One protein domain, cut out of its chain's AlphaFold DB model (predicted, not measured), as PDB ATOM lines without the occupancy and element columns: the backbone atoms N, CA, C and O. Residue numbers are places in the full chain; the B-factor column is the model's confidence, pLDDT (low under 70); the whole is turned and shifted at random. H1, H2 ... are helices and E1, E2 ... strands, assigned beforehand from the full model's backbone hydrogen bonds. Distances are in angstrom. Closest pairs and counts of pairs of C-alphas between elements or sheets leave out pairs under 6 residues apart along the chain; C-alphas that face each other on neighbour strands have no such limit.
ATOM      1  N   VAL A  11     218.049 180.428 218.903       95.88
ATOM      2  CA  VAL A  11     217.752 179.494 219.989       95.88
ATOM      3  C   VAL A  11     217.040 180.256 221.114       95.88
ATOM      4  O   VAL A  11     217.699 180.873 221.953       95.88
ATOM      5  N   PRO A  12     215.694 180.274 221.124       96.00
ATOM      6  CA  PRO A  12     214.927 180.928 222.173       96.00
ATOM      7  C   PRO A  12     214.703 179.966 223.342       96.00
ATOM      8  O   PRO A  12     214.248 178.832 223.149       96.00
ATOM      9  N   TYR A  13     214.975 180.417 224.561       96.12
ATOM     10  CA  TYR A  13     214.662 179.646 225.759       96.12
ATOM     11  C   TYR A  13     213.208 179.883 226.177       96.12
ATOM     12  O   TYR A  13     212.695 180.997 226.147       96.12
ATOM     13  N   GLY A  14     212.519 178.801 226.554       96.88
ATOM     14  CA  GLY A  14     211.100 178.821 226.933       96.88
ATOM     15  C   GLY A  14     210.837 178.875 228.441       96.88
ATOM     16  O   GLY A  14     209.712 178.610 228.857       96.88
ATOM     17  N   GLU A  15     211.859 179.138 229.259       95.69
ATOM     18  CA  GLU A  15     211.752 179.201 230.720       95.69
ATOM     19  C   GLU A  15     211.290 180.606 231.154       95.69
ATOM     20  O   GLU A  15     212.026 181.570 230.952       95.69
ATOM     21  N   PRO A  16     210.087 180.755 231.743       95.00
ATOM     22  CA  PRO A  16     209.537 182.063 232.104       95.00
ATOM     23  C   PRO A  16     210.121 182.654 233.395       95.00
ATOM     24  O   PRO A  16     209.736 183.756 233.777       95.00
ATOM     25  N   GLN A  17     210.966 181.931 234.137       96.94
ATOM     26  CA  GLN A  17     211.617 182.505 235.312       96.94
ATOM     27  C   GLN A  17     212.659 183.567 234.919       96.94
ATOM     28  O   GLN A  17     213.395 183.366 233.951       96.94
ATOM     29  N   PRO A  18     212.847 184.627 235.738       95.31
ATOM     30  CA  PRO A  18     213.802 185.707 235.458       95.31
ATOM     31  C   PRO A  18     215.253 185.275 235.232       95.31
ATOM     32  O   PRO A  18     216.070 186.048 234.743       95.31
ATOM     33  N   THR A  19     215.598 184.049 235.622       95.38
ATOM     34  CA  THR A  19     216.923 183.474 235.411       95.38
ATOM     35  C   THR A  19     217.227 183.236 233.935       95.38
ATOM     36  O   THR A  19     218.357 183.502 233.544       95.38
ATOM     37  N   HIS A  20     216.237 182.824 233.134       94.94
ATOM     38  CA  HIS A  20     216.429 182.440 231.729       94.94
ATOM     39  C   HIS A  20     215.397 183.077 230.768       94.94
ATOM     40  O   HIS A  20     215.480 182.866 229.563       94.94
ATOM     41  N   GLU A  21     214.448 183.894 231.253       94.75
ATOM     42  CA  GLU A  21     213.390 184.506 230.414       94.75
ATOM     43  C   GLU A  21     213.918 185.438 229.307       94.75
ATOM     44  O   GLU A  21     213.224 185.730 228.333       94.75
ATOM     45  N   TRP A  22     215.147 185.932 229.466       94.00
ATOM     46  CA  TRP A  22     215.811 186.839 228.533       94.00
ATOM     47  C   TRP A  22     216.678 186.100 227.502       94.00
ATOM     48  O   TRP A  22     217.121 186.712 226.529       94.00
ATOM     49  N   GLU A  23     216.913 184.799 227.686       95.44
ATOM     50  CA  GLU A  23     217.862 184.024 226.890       95.44
ATOM     51  C   GLU A  23     217.317 183.740 225.490       95.44
ATOM     52  O   GLU A  23     216.404 182.943 225.266       95.44
ATOM     53  N   ASN A  24     217.896 184.436 224.519       94.75
ATOM     54  CA  ASN A  24     217.647 184.244 223.102       94.75
ATOM     55  C   ASN A  24     218.986 184.395 222.394       94.75
ATOM     56  O   ASN A  24     219.515 185.502 222.330       94.75
ATOM     57  N   HIS A  25     219.538 183.294 221.896       94.88
ATOM     58  CA  HIS A  25     220.833 183.316 221.223       94.88
ATOM     59  C   HIS A  25     220.637 183.375 219.716       94.88
ATOM     60  O   HIS A  25     220.001 182.499 219.129       94.88
ATOM     61  N   PHE A  26     221.170 184.420 219.086       95.62
ATOM     62  CA  PHE A  26     221.208 184.548 217.632       95.62
ATOM     63  C   PHE A  26     222.576 184.094 217.128       95.62
ATOM     64  O   PHE A  26     223.408 184.920 216.760       95.62
ATOM     65  N   ASP A  27     222.838 182.790 217.105       94.19
ATOM     66  CA  ASP A  27     224.196 182.247 217.047       94.19
ATOM     67  C   ASP A  27     225.053 182.783 215.891       94.19
ATOM     68  O   ASP A  27     226.187 183.227 216.084       94.19
ATOM     69  N   ALA A  28     224.508 182.816 214.674       91.94
ATOM     70  CA  ALA A  28     225.253 183.332 213.526       91.94
ATOM     71  C   ALA A  28     225.486 184.856 213.594       91.94
ATOM     72  O   ALA A  28     226.498 185.335 213.081       91.94
ATOM     73  N   GLY A  29     224.570 185.607 214.215       93.12
ATOM     74  CA  GLY A  29     224.629 187.069 214.314       93.12
ATOM     75  C   GLY A  29     225.435 187.581 215.509       93.12
ATOM     76  O   GLY A  29     226.163 188.561 215.375       93.12
ATOM     77  N   GLU A  30     225.331 186.914 216.657       94.12
ATOM     78  CA  GLU A  30     225.967 187.295 217.923       94.12
ATOM     79  C   GLU A  30     227.333 186.630 218.109       94.12
ATOM     80  O   GLU A  30     228.271 187.283 218.562       94.12
ATOM     81  N   TYR A  31     227.470 185.356 217.722       92.25
ATOM     82  CA  TYR A  31     228.675 184.554 217.977       92.25
ATOM     83  C   TYR A  31     229.503 184.245 216.725       92.25
ATOM     84  O   TYR A  31     230.677 183.898 216.843       92.25
ATOM     85  N   GLN A  32     228.934 184.432 215.529       91.75
ATOM     86  CA  GLN A  32     229.608 184.295 214.233       91.75
ATOM     87  C   GLN A  32     230.115 182.868 213.946       91.75
ATOM     88  O   GLN A  32     231.282 182.543 214.158       91.75
ATOM     89  N   PHE A  33     229.271 182.030 213.338       93.88
ATOM     90  CA  PHE A  33     229.591 180.631 213.001       93.88
ATOM     91  C   PHE A  33     230.956 180.402 212.342       93.88
ATOM     92  O   PHE A  33     231.660 179.470 212.715       93.88
ATOM     93  N   GLY A  34     231.364 181.254 211.397       92.25
ATOM     94  CA  GLY A  34     232.658 181.100 210.728       92.25
ATOM     95  C   GLY A  34     233.857 181.224 211.675       92.25
ATOM     96  O   GLY A  34     234.859 180.545 211.479       92.25
ATOM     97  N   ARG A  35     233.753 182.054 212.721       92.50
ATOM     98  CA  ARG A  35     234.803 182.236 213.735       92.50
ATOM     99  C   ARG A  35     234.878 181.058 214.708       92.50
ATOM    100  O   ARG A  35     235.948 180.791 215.244       92.50
ATOM    101  N   LEU A  36     233.756 180.375 214.914       94.25
ATOM    102  CA  LEU A  36     233.613 179.232 215.818       94.25
ATOM    103  C   LEU A  36     233.673 177.880 215.092       94.25
ATOM    104  O   LEU A  36     233.308 176.855 215.666       94.25
ATOM    105  N   ALA A  37     234.112 177.868 213.831       95.69
ATOM    106  CA  ALA A  37     234.259 176.640 213.071       95.69
ATOM    107  C   ALA A  37     235.346 175.744 213.687       95.69
ATOM    108  O   ALA A  37     236.473 176.176 213.945       95.69
ATOM    109  N   ASN A  38     235.000 174.480 213.895       94.94
ATOM    110  CA  ASN A  38     235.901 173.460 214.402       94.94
ATOM    111  C   ASN A  38     236.917 173.047 213.330       94.94
ATOM    112  O   ASN A  38     236.721 173.260 212.135       94.94
ATOM    113  N   CYS A  39     238.008 172.428 213.777       92.81
ATOM    114  CA  CYS A  39     239.070 171.900 212.920       92.81
ATOM    115  C   CYS A  39     238.975 170.363 212.886       92.81
ATOM    116  O   CYS A  39     239.690 169.699 213.645       92.81
ATOM    117  N   PRO A  40     238.056 169.787 212.086       84.38
ATOM    118  CA  PRO A  40     237.773 168.360 212.094       84.38
ATOM    119  C   PRO A  40     238.991 167.516 211.725       84.38
ATOM    120  O   PRO A  40     239.838 167.887 210.903       84.38
ATOM    121  N   THR A  41     239.046 166.329 212.321       82.31
ATOM    122  CA  THR A  41     240.103 165.347 212.061       82.31
ATOM    123  C   THR A  41     239.594 164.224 211.164       82.31
ATOM    124  O   THR A  41     238.443 163.788 211.256       82.31
ATOM    125  N   LEU A  42     240.456 163.752 210.260       82.38
ATOM    126  CA  LEU A  42     240.104 162.684 209.327       82.38
ATOM    127  C   LEU A  42     239.729 161.404 210.082       82.38
ATOM    128  O   LEU A  42     240.518 160.895 210.875       82.38
ATOM    129  N   GLY A  43     238.549 160.860 209.777       82.38
ATOM    130  CA  GLY A  43     238.055 159.607 210.349       82.38
ATOM    131  C   GLY A  43     237.249 159.751 211.642       82.38
ATOM    132  O   GLY A  43     236.635 158.767 212.046       82.38
ATOM    133  N   CYS A  44     237.205 160.943 212.249       86.94
ATOM    134  CA  CYS A  44     236.341 161.240 213.394       86.94
ATOM    135  C   CYS A  44     235.075 161.969 212.934       86.94
ATOM    136  O   CYS A  44     233.995 161.383 212.929       86.94
ATOM    137  N   ASP A  45     235.229 163.219 212.491       88.06
ATOM    138  CA  ASP A  45     234.108 164.094 212.124       88.06
ATOM    139  C   ASP A  45     233.649 163.861 210.676       88.06
ATOM    140  O   ASP A  45     232.462 163.913 210.364       88.06
ATOM    141  N   CYS A  46     234.599 163.550 209.787       91.75
ATOM    142  CA  CYS A  46     234.353 163.312 208.365       91.75
ATOM    143  C   CYS A  46     234.947 161.959 207.948       91.75
ATOM    144  O   CYS A  46     236.145 161.706 208.126       91.75
ATOM    145  N   LEU A  47     234.108 161.080 207.383       92.00
ATOM    146  CA  LEU A  47     234.462 159.702 207.029       92.00
ATOM    147  C   LEU A  47     234.461 159.473 205.513       92.00
ATOM    148  O   LEU A  47     233.539 159.860 204.801       92.00
ATOM    149  N   GLY A  48     235.477 158.757 205.028       92.25
ATOM    150  CA  GLY A  48     235.617 158.381 203.624       92.25
ATOM    151  C   GLY A  48     236.790 159.094 202.962       92.25
ATOM    152  O   GLY A  48     237.832 159.311 203.580       92.25
ATOM    153  N   LYS A  49     236.643 159.430 201.677       94.25
ATOM    154  CA  LYS A  49     237.659 160.176 200.932       94.25
ATOM    155  C   LYS A  49     237.341 161.666 201.008       94.25
ATOM    156  O   LYS A  49     236.522 162.158 200.235       94.25
ATOM    157  N   ILE A  50     237.993 162.349 201.942       96.56
ATOM    158  CA  ILE A  50     237.715 163.749 202.257       96.56
ATOM    159  C   ILE A  50     238.731 164.668 201.583       96.56
ATOM    160  O   ILE A  50     239.925 164.370 201.545       96.56
ATOM    161  N   GLN A  51     238.238 165.786 201.062       96.56
ATOM    162  CA  GLN A  51     239.033 166.967 200.754       96.56
ATOM    163  C   GLN A  51     238.715 168.041 201.785       96.56
ATOM    164  O   GLN A  51     237.546 168.300 202.061       96.56
ATOM    165  N   TYR A  52     239.753 168.656 202.334       96.31
ATOM    166  CA  TYR A  52     239.617 169.698 203.338       96.31
ATOM    167  C   TYR A  52     239.941 171.066 202.748       96.31
ATOM    168  O   TYR A  52     240.828 171.180 201.900       96.31
ATOM    169  N   LEU A  53     239.234 172.094 203.214       97.06
ATOM    170  CA  LEU A  53     239.608 173.488 202.995       97.06
ATOM    171  C   LEU A  53     239.855 174.168 204.336       97.06
ATOM    172  O   LEU A  53     239.064 174.025 205.270       97.06
ATOM    173  N   ASP A  54     240.930 174.943 204.391       97.44
ATOM    174  CA  ASP A  54     241.223 175.812 205.523       97.44
ATOM    175  C   ASP A  54     240.402 177.104 205.428       97.44
ATOM    176  O   ASP A  54     240.105 177.599 204.335       97.44
ATOM    177  N   ALA A  55     240.085 177.691 206.580       96.81
ATOM    178  CA  ALA A  55     239.500 179.025 206.672       96.81
ATOM    179  C   ALA A  55     240.452 179.965 207.415       96.81
ATOM    180  O   ALA A  55     241.220 179.546 208.275       96.81
ATOM    181  N   THR A  56     240.421 181.256 207.093       97.25
ATOM    182  CA  THR A  56     241.135 182.284 207.864       97.25
ATOM    183  C   THR A  56     240.128 183.301 208.372       97.25
ATOM    184  O   THR A  56     239.363 183.859 207.587       97.25
ATOM    185  N   VAL A  57     240.132 183.543 209.680       96.25
ATOM    186  CA  VAL A  57     239.225 184.477 210.364       96.25
ATOM    187  C   VAL A  57     240.020 185.553 211.095       96.25
ATOM    188  O   VAL A  57     241.204 185.376 211.359       96.25
ATOM    189  N   ALA A  58     239.395 186.682 211.421       95.69
ATOM    190  CA  ALA A  58     240.019 187.703 212.260       95.69
ATOM    191  C   ALA A  58     239.707 187.440 213.740       95.69
ATOM    192  O   ALA A  58     238.569 187.124 214.088       95.69
ATOM    193  N   ASN A  59     240.703 187.597 214.613       93.94
ATOM    194  CA  ASN A  59     240.471 187.658 216.057       93.94
ATOM    195  C   ASN A  59     240.081 189.080 216.514       93.94
ATOM    196  O   ASN A  59     240.004 190.006 215.707       93.94
ATOM    197  N   ASP A  60     239.893 189.268 217.823       94.75
ATOM    198  CA  ASP A  60     239.478 190.554 218.420       94.75
ATOM    199  C   ASP A  60     240.488 191.698 218.230       94.75
ATOM    200  O   ASP A  60     240.153 192.869 218.406       94.75
ATOM    201  N   PHE A  61     241.721 191.370 217.844       96.88
ATOM    202  CA  PHE A  61     242.790 192.323 217.551       96.88
ATOM    203  C   PHE A  61     243.051 192.465 216.046       96.88
ATOM    204  O   PHE A  61     244.082 193.013 215.657       96.88
ATOM    205  N   TRP A  62     242.138 191.975 215.198       94.12
ATOM    206  CA  TRP A  62     242.240 192.001 213.733       94.12
ATOM    207  C   TRP A  62     243.422 191.209 213.165       94.12
ATOM    208  O   TRP A  62     243.833 191.417 212.023       94.12
ATOM    209  N   VAL A  63     243.968 190.279 213.947       97.50
ATOM    210  CA  VAL A  63     245.031 189.379 213.502       97.50
ATOM    211  C   VAL A  63     244.391 188.164 212.823       97.50
ATOM    212  O   VAL A  63     243.448 187.591 213.382       97.50
ATOM    213  N   PRO A  64     244.877 187.751 211.637       97.31
ATOM    214  CA  PRO A  64     244.378 186.562 210.962       97.31
ATOM    215  C   PRO A  64     244.718 185.297 211.758       97.31
ATOM    216  O   PRO A  64     245.858 185.090 212.172       97.31
ATOM    217  N   VAL A  65     243.725 184.433 211.931       96.94
ATOM    218  CA  VAL A  65     243.812 183.124 212.577       96.94
ATOM    219  C   VAL A  65     243.431 182.066 211.551       96.94
ATOM    220  O   VAL A  65     242.347 182.121 210.970       96.94
ATOM    221  N   LEU A  66     244.335 181.115 211.325       97.44
ATOM    222  CA  LEU A  66     244.103 179.969 210.453       97.44
ATOM    223  C   LEU A  66     243.329 178.885 211.212       97.44
ATOM    224  O   LEU A  66     243.768 178.442 212.273       97.44
ATOM    225  N   LEU A  67     242.222 178.438 210.630       96.94
ATOM    226  CA  LEU A  67     241.446 177.278 211.049       96.94
ATOM    227  C   LEU A  67     241.732 176.138 210.057       96.94
ATOM    228  O   LEU A  67     241.157 176.131 208.960       96.94
ATOM    229  N   PRO A  68     242.664 175.219 210.374       96.56
ATOM    230  CA  PRO A  68     242.986 174.116 209.483       96.56
ATOM    231  C   PRO A  68     241.802 173.155 209.358       96.56
ATOM    232  O   PRO A  68     241.126 172.858 210.340       96.56
ATOM    233  N   ASN A  69     241.579 172.626 208.158       96.06
ATOM    234  CA  ASN A  69     240.526 171.654 207.857       96.06
ATOM    235  C   ASN A  69     239.091 172.119 208.155       96.06
ATOM    236  O   ASN A  69     238.205 171.280 208.280       96.06
ATOM    237  N   ALA A  70     238.841 173.428 208.249       96.25
ATOM    238  CA  ALA A  70     237.554 173.985 208.671       96.25
ATOM    239  C   ALA A  70     236.337 173.480 207.870       96.25
ATOM    240  O   ALA A  70     235.231 173.432 208.406       96.25
ATOM    241  N   ILE A  71     236.517 173.112 206.598       96.69
ATOM    242  CA  ILE A  71     235.442 172.613 205.729       96.69
ATOM    243  C   ILE A  71     235.797 171.217 205.213       96.69
ATOM    244  O   ILE A  71     236.863 171.024 204.624       96.69
ATOM    245  N   CYS A  72     234.866 170.273 205.352       96.31
ATOM    246  CA  CYS A  72     234.923 168.949 204.738       96.31
ATOM    247  C   CYS A  72     234.157 168.927 203.415       96.31
ATOM    248  O   CYS A  72     233.012 169.372 203.331       96.31
ATOM    249  N   ILE A  73     234.761 168.332 202.387       96.75
ATOM    250  CA  ILE A  73     234.128 168.090 201.090       96.75
ATOM    251  C   ILE A  73     234.302 166.620 200.723       96.75
ATOM    252  O   ILE A  73     235.427 166.129 200.606       96.75
ATOM    253  N   HIS A  74     233.197 165.910 200.502       95.94
ATOM    254  CA  HIS A  74     233.239 164.520 200.050       95.94
ATOM    255  C   HIS A  74     232.001 164.114 199.250       95.94
ATOM    256  O   HIS A  74     230.951 164.746 199.318       95.94
ATOM    257  N   GLU A  75     232.128 163.040 198.470       97.69
ATOM    258  CA  GLU A  75     230.975 162.345 197.899       97.69
ATOM    259  C   GLU A  75     230.560 161.195 198.819       97.69
ATOM    260  O   GLU A  75     231.408 160.516 199.401       97.69
ATOM    261  N   GLU A  76     229.263 160.937 198.919       96.31
ATOM    262  CA  GLU A  76     228.766 159.722 199.556       96.31
ATOM    263  C   GLU A  76     227.623 159.087 198.774       96.31
ATOM    264  O   GLU A  76     226.860 159.752 198.064       96.31
ATOM    265  N   ASP A  77     227.539 157.764 198.878       97.25
ATOM    266  CA  ASP A  77     226.426 157.011 198.327       97.25
ATOM    267  C   ASP A  77     225.151 157.320 199.120       97.25
ATOM    268  O   ASP A  77     225.146 157.322 200.348       97.25
ATOM    269  N   PHE A  78     224.065 157.576 198.394       97.31
ATOM    270  CA  PHE A  78     222.775 157.932 198.973       97.31
ATOM    271  C   PHE A  78     221.674 156.977 198.500       97.31
ATOM    272  O   PHE A  78     220.564 157.372 198.148       97.31
ATOM    273  N   GLY A  79     221.998 155.684 198.442       97.19
ATOM    274  CA  GLY A  79     221.041 154.641 198.103       97.19
ATOM    275  C   GLY A  79     220.691 154.583 196.613       97.19
ATOM    276  O   GLY A  79     221.532 154.750 195.727       97.19
ATOM    277  N   THR A  80     219.442 154.233 196.317       97.75
ATOM    278  CA  THR A  80     218.964 154.061 194.936       97.75
ATOM    279  C   THR A  80     218.394 155.376 194.426       97.75
ATOM    280  O   THR A  80     217.416 155.858 194.978       97.75
ATOM    281  N   LEU A  81     218.956 155.905 193.338       98.00
ATOM    282  CA  LEU A  81     218.422 157.092 192.671       98.00
ATOM    283  C   LEU A  81     217.090 156.772 192.001       98.00
ATOM    284  O   LEU A  81     216.095 157.457 192.195       98.00
ATOM    285  N   TRP A  82     217.080 155.712 191.194       97.81
ATOM    286  CA  TRP A  82     215.867 155.201 190.579       97.81
ATOM    287  C   TRP A  82     216.023 153.728 190.219       97.81
ATOM    288  O   TRP A  82     217.128 153.217 189.992       97.81
ATOM    289  N   LYS A  83     214.884 153.044 190.158       97.69
ATOM    290  CA  LYS A  83     214.782 151.654 189.732       97.69
ATOM    291  C   LYS A  83     213.512 151.474 188.913       97.69
ATOM    292  O   LYS A  83     212.453 151.946 189.309       97.69
ATOM    293  N   HIS A  84     213.623 150.768 187.796       97.38
ATOM    294  CA  HIS A  84     212.487 150.377 186.970       97.38
ATOM    295  C   HIS A  84     212.596 148.894 186.613       97.38
ATOM    296  O   HIS A  84     213.685 148.402 186.315       97.38
ATOM    297  N   ALA A  85     211.467 148.193 186.656       97.38
ATOM    298  CA  ALA A  85     211.340 146.813 186.215       97.38
ATOM    299  C   ALA A  85     210.194 146.738 185.205       97.38
ATOM    300  O   ALA A  85     209.059 147.077 185.536       97.38
ATOM    301  N   ASP A  86     210.511 146.311 183.988       96.69
ATOM    302  CA  ASP A  86     209.550 146.144 182.906       96.69
ATOM    303  C   ASP A  86     209.132 144.673 182.820       96.69
ATOM    304  O   ASP A  86     209.941 143.788 182.521       96.69
ATOM    305  N   VAL A  87     207.851 144.419 183.085       95.81
ATOM    306  CA  VAL A  87     207.256 143.078 183.071       95.81
ATOM    307  C   VAL A  87     207.137 142.491 181.664       95.81
ATOM    308  O   VAL A  87     207.195 141.275 181.514       95.81
ATOM    309  N   PHE A  88     207.015 143.324 180.628       96.81
ATOM    310  CA  PHE A  88     206.820 142.862 179.252       96.81
ATOM    311  C   PHE A  88     208.135 142.456 178.597       96.81
ATOM    312  O   PHE A  88     208.178 141.502 177.824       96.81
ATOM    313  N   THR A  89     209.225 143.152 178.927       96.62
ATOM    314  CA  THR A  89     210.562 142.820 178.416       96.62
ATOM    315  C   THR A  89     211.395 141.987 179.387       96.62
ATOM    316  O   THR A  89     212.485 141.550 179.021       96.62
ATOM    317  N   SER A  90     210.904 141.752 180.614       94.81
ATOM    318  CA  SER A  90     211.644 141.104 181.713       94.81
ATOM    319  C   SER A  90     212.995 141.770 182.016       94.81
ATOM    320  O   SER A  90     213.939 141.123 182.472       94.81
ATOM    321  N   LYS A  91     213.108 143.081 181.759       96.88
ATOM    322  CA  LYS A  91     214.326 143.865 181.995       96.88
ATOM    323  C   LYS A  91     214.204 144.699 183.263       96.88
ATOM    324  O   LYS A  91     213.180 145.321 183.531       96.88
ATOM    325  N   GLY A  92     215.300 144.763 184.016       96.19
ATOM    326  CA  GLY A  92     215.456 145.646 185.168       96.19
ATOM    327  C   GLY A  92     216.544 146.686 184.923       96.19
ATOM    328  O   GLY A  92     217.581 146.388 184.334       96.19
ATOM    329  N   SER A  93     216.327 147.910 185.392       96.94
ATOM    330  CA  SER A  93     217.331 148.974 185.422       96.94
ATOM    331  C   SER A  93     217.384 149.606 186.805       96.94
ATOM    332  O   SER A  93     216.353 149.872 187.418       96.94
ATOM    333  N   VAL A  94     218.597 149.850 187.292       97.44
ATOM    334  CA  VAL A  94     218.854 150.513 188.573       97.44
ATOM    335  C   VAL A  94     219.979 151.524 188.412       97.44
ATOM    336  O   VAL A  94     220.946 151.280 187.680       97.44
ATOM    337  N   ARG A  95     219.866 152.664 189.089       97.88
ATOM    338  CA  ARG A  95     220.943 153.646 189.242       97.88
ATOM    339  C   ARG A  95     221.071 154.039 190.705       97.88
ATOM    340  O   ARG A  95     220.071 154.186 191.404       97.88
ATOM    341  N   ARG A  96     222.310 154.178 191.168       98.00
ATOM    342  CA  ARG A  96     222.643 154.620 192.527       98.00
ATOM    343  C   ARG A  96     222.669 156.140 192.586       98.00
ATOM    344  O   ARG A  96     223.075 156.774 191.613       98.00
ATOM    345  N   GLN A  97     222.234 156.699 193.707       98.19
ATOM    346  CA  GLN A  97     222.376 158.120 193.990       98.19
ATOM    347  C   GLN A  97     223.699 158.348 194.706       98.19
ATOM    348  O   GLN A  97     224.127 157.529 195.519       98.19
ATOM    349  N   ARG A  98     224.327 159.481 194.418       97.81
ATOM    350  CA  ARG A  98     225.408 160.030 195.227       97.81
ATOM    351  C   ARG A  98     225.086 161.479 195.534       97.81
ATOM    352  O   ARG A  98     224.444 162.138 194.713       97.81
ATOM    353  N   ARG A  99     225.520 161.965 196.691       97.44
ATOM    354  CA  ARG A  99     225.460 163.389 197.028       97.44
ATOM    355  C   ARG A  99     226.858 163.918 197.305       97.44
ATOM    356  O   ARG A  99     227.690 163.206 197.860       97.44
ATOM    357  N   LEU A 100     227.093 165.152 196.872       97.56
ATOM    358  CA  LEU A 100     228.245 165.936 197.291       97.56
ATOM    359  C   LEU A 100     227.875 166.605 198.613       97.56
ATOM    360  O   LEU A 100     226.860 167.298 198.682       97.56
ATOM    361  N   VAL A 101     228.683 166.379 199.638       96.75
ATOM    362  CA  VAL A 101     228.541 166.985 200.959       96.75
ATOM    363  C   VAL A 101     229.629 168.041 201.099       96.75
ATOM    364  O   VAL A 101     230.799 167.771 200.826       96.75
ATOM    365  N   ILE A 102     229.215 169.246 201.482       96.50
ATOM    366  CA  ILE A 102     230.087 170.350 201.882       96.50
ATOM    367  C   ILE A 102     229.607 170.740 203.275       96.50
ATOM    368  O   ILE A 102     228.472 171.198 203.413       96.50
ATOM    369  N   SER A 103     230.431 170.508 204.289       94.94
ATOM    370  CA  SER A 103     230.052 170.696 205.689       94.94
ATOM    371  C   SER A 103     231.160 171.371 206.487       94.94
ATOM    372  O   SER A 103     232.334 171.339 206.115       94.94
ATOM    373  N   PHE A 104     230.765 171.986 207.594       95.50
ATOM    374  CA  PHE A 104     231.647 172.499 208.632       95.50
ATOM    375  C   PHE A 104     230.910 172.365 209.963       95.50
ATOM    376  O   PHE A 104     229.683 172.408 209.995       95.50
ATOM    377  N   HIS A 105     231.650 172.201 211.053       94.88
ATOM    378  CA  HIS A 105     231.066 172.018 212.378       94.88
ATOM    379  C   HIS A 105     231.328 173.258 213.222       94.88
ATOM    380  O   HIS A 105     232.396 173.856 213.105       94.88
ATOM    381  N   VAL A 106     230.380 173.641 214.069       95.44
ATOM    382  CA  VAL A 106     230.477 174.844 214.907       95.44
ATOM    383  C   VAL A 106     230.109 174.489 216.331       95.44
ATOM    384  O   VAL A 106     229.087 173.843 216.547       95.44
ATOM    385  N   THR A 107     230.895 174.964 217.295       95.88
ATOM    386  CA  THR A 107     230.552 174.856 218.715       95.88
ATOM    387  C   THR A 107     230.230 176.236 219.279       95.88
ATOM    388  O   THR A 107     231.082 177.125 219.283       95.88
ATOM    389  N   VAL A 108     228.999 176.421 219.762       95.44
ATOM    390  CA  VAL A 108     228.536 177.657 220.412       95.44
ATOM    391  C   VAL A 108     228.152 177.323 221.843       95.44
ATOM    392  O   VAL A 108     227.092 176.758 222.090       95.44
ATOM    393  N   GLY A 109     229.031 177.634 222.796       93.56
ATOM    394  CA  GLY A 109     228.811 177.279 224.197       93.56
ATOM    395  C   GLY A 109     228.580 175.774 224.366       93.56
ATOM    396  O   GLY A 109     229.505 174.986 224.207       93.56
TER     397      GLY A 109
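AT A GLANCE: This is residues 11 to 109 of the 114 residues of the protein "Amine oxidase" of Phytophthora fragariae (UniProt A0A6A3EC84). The model is a long, thin, strongly twisted ribbon of three strands, with E3 running its length: residues 64 to 73 of E3 pair with E2 and residues 71 to 86 with E4. Residues 86 to 91, at the turn of the E3 and E4 hairpin, stick out at one end; toward the other end the ribbon forks, with the E2 and E3 hairpin as one prong and E5, H1, E1 and the loop of residues 11 to 23 toward the other. The printed part has 99 residues, with one named helix and five named strands in the order E1, H1, E2, E3, E4, E5. The sheet, in the order E2, E3, E4, is antiparallel, and the class is mostly strand. The whole is extended, with a radius of gyration of the C-alphas of 21.9 A, and flat, spanning 70 by 40 by 21 A.

IN THESE COORDINATES: E3, residues 64 to 86, is the longest strand at 60.3 A, from C-alpha 64 at (244.378, 186.562, 210.962) to C-alpha 86 at (209.550, 146.144, 182.906). E2 is residues 51 to 58, 23.7 A long, and E4 is residues 91 to 103, 39.1 A long. E5 is residues 106 to 108, 6.5 A long. E1, residues 24 to 26, is also 6.5 A long and begins at C-alpha 24 at (217.647, 184.244, 223.102). H1 is residues 27 to 31, 5.1 A long.

HOW THE PARTS SIT: E2, E3 and E4 form a meander, each strand the antiparallel neighbour of the one before, with E3 as the inner strand. E2 and E3 are a hairpin at 142 degrees between their directions; N 51 and O 73 are 2.9 A apart and N 57 and O 65 are 2.9 A apart, within hydrogen-bond range. E3 and E4 are a hairpin at 166 degrees, with N 72 and O 103 at 2.9 A and N 86 and O 91 at 2.9 A. E4 runs on into E5 across a break of 2 residues, at 49 degrees. E5 and H1 have 2 pairs of C-alphas within 8 A, the closest being Asp 27 and Val 108 at 7.2 A. H1 is not on the sheet, and its O i to N i+4 pair is within hydrogen-bond range. E1 and H1 meet only through their link. E1 and E5 pair with no named strand, but residues 11 to 12 form a short antiparallel pairing with residues 24 to 25 of E1. E1 is apart from E5 and from E2, E3 and E4.

THE WHOLE: The two C-alphas farthest apart are those of Phe 61 and Phe 88, at 72.2 A. The printed part has no cut. The link from H1 to E2, 19 residues, is long; the other links between named elements are tight. The mean pLDDT of the printed part is 95.1, and no printed residue is under 70.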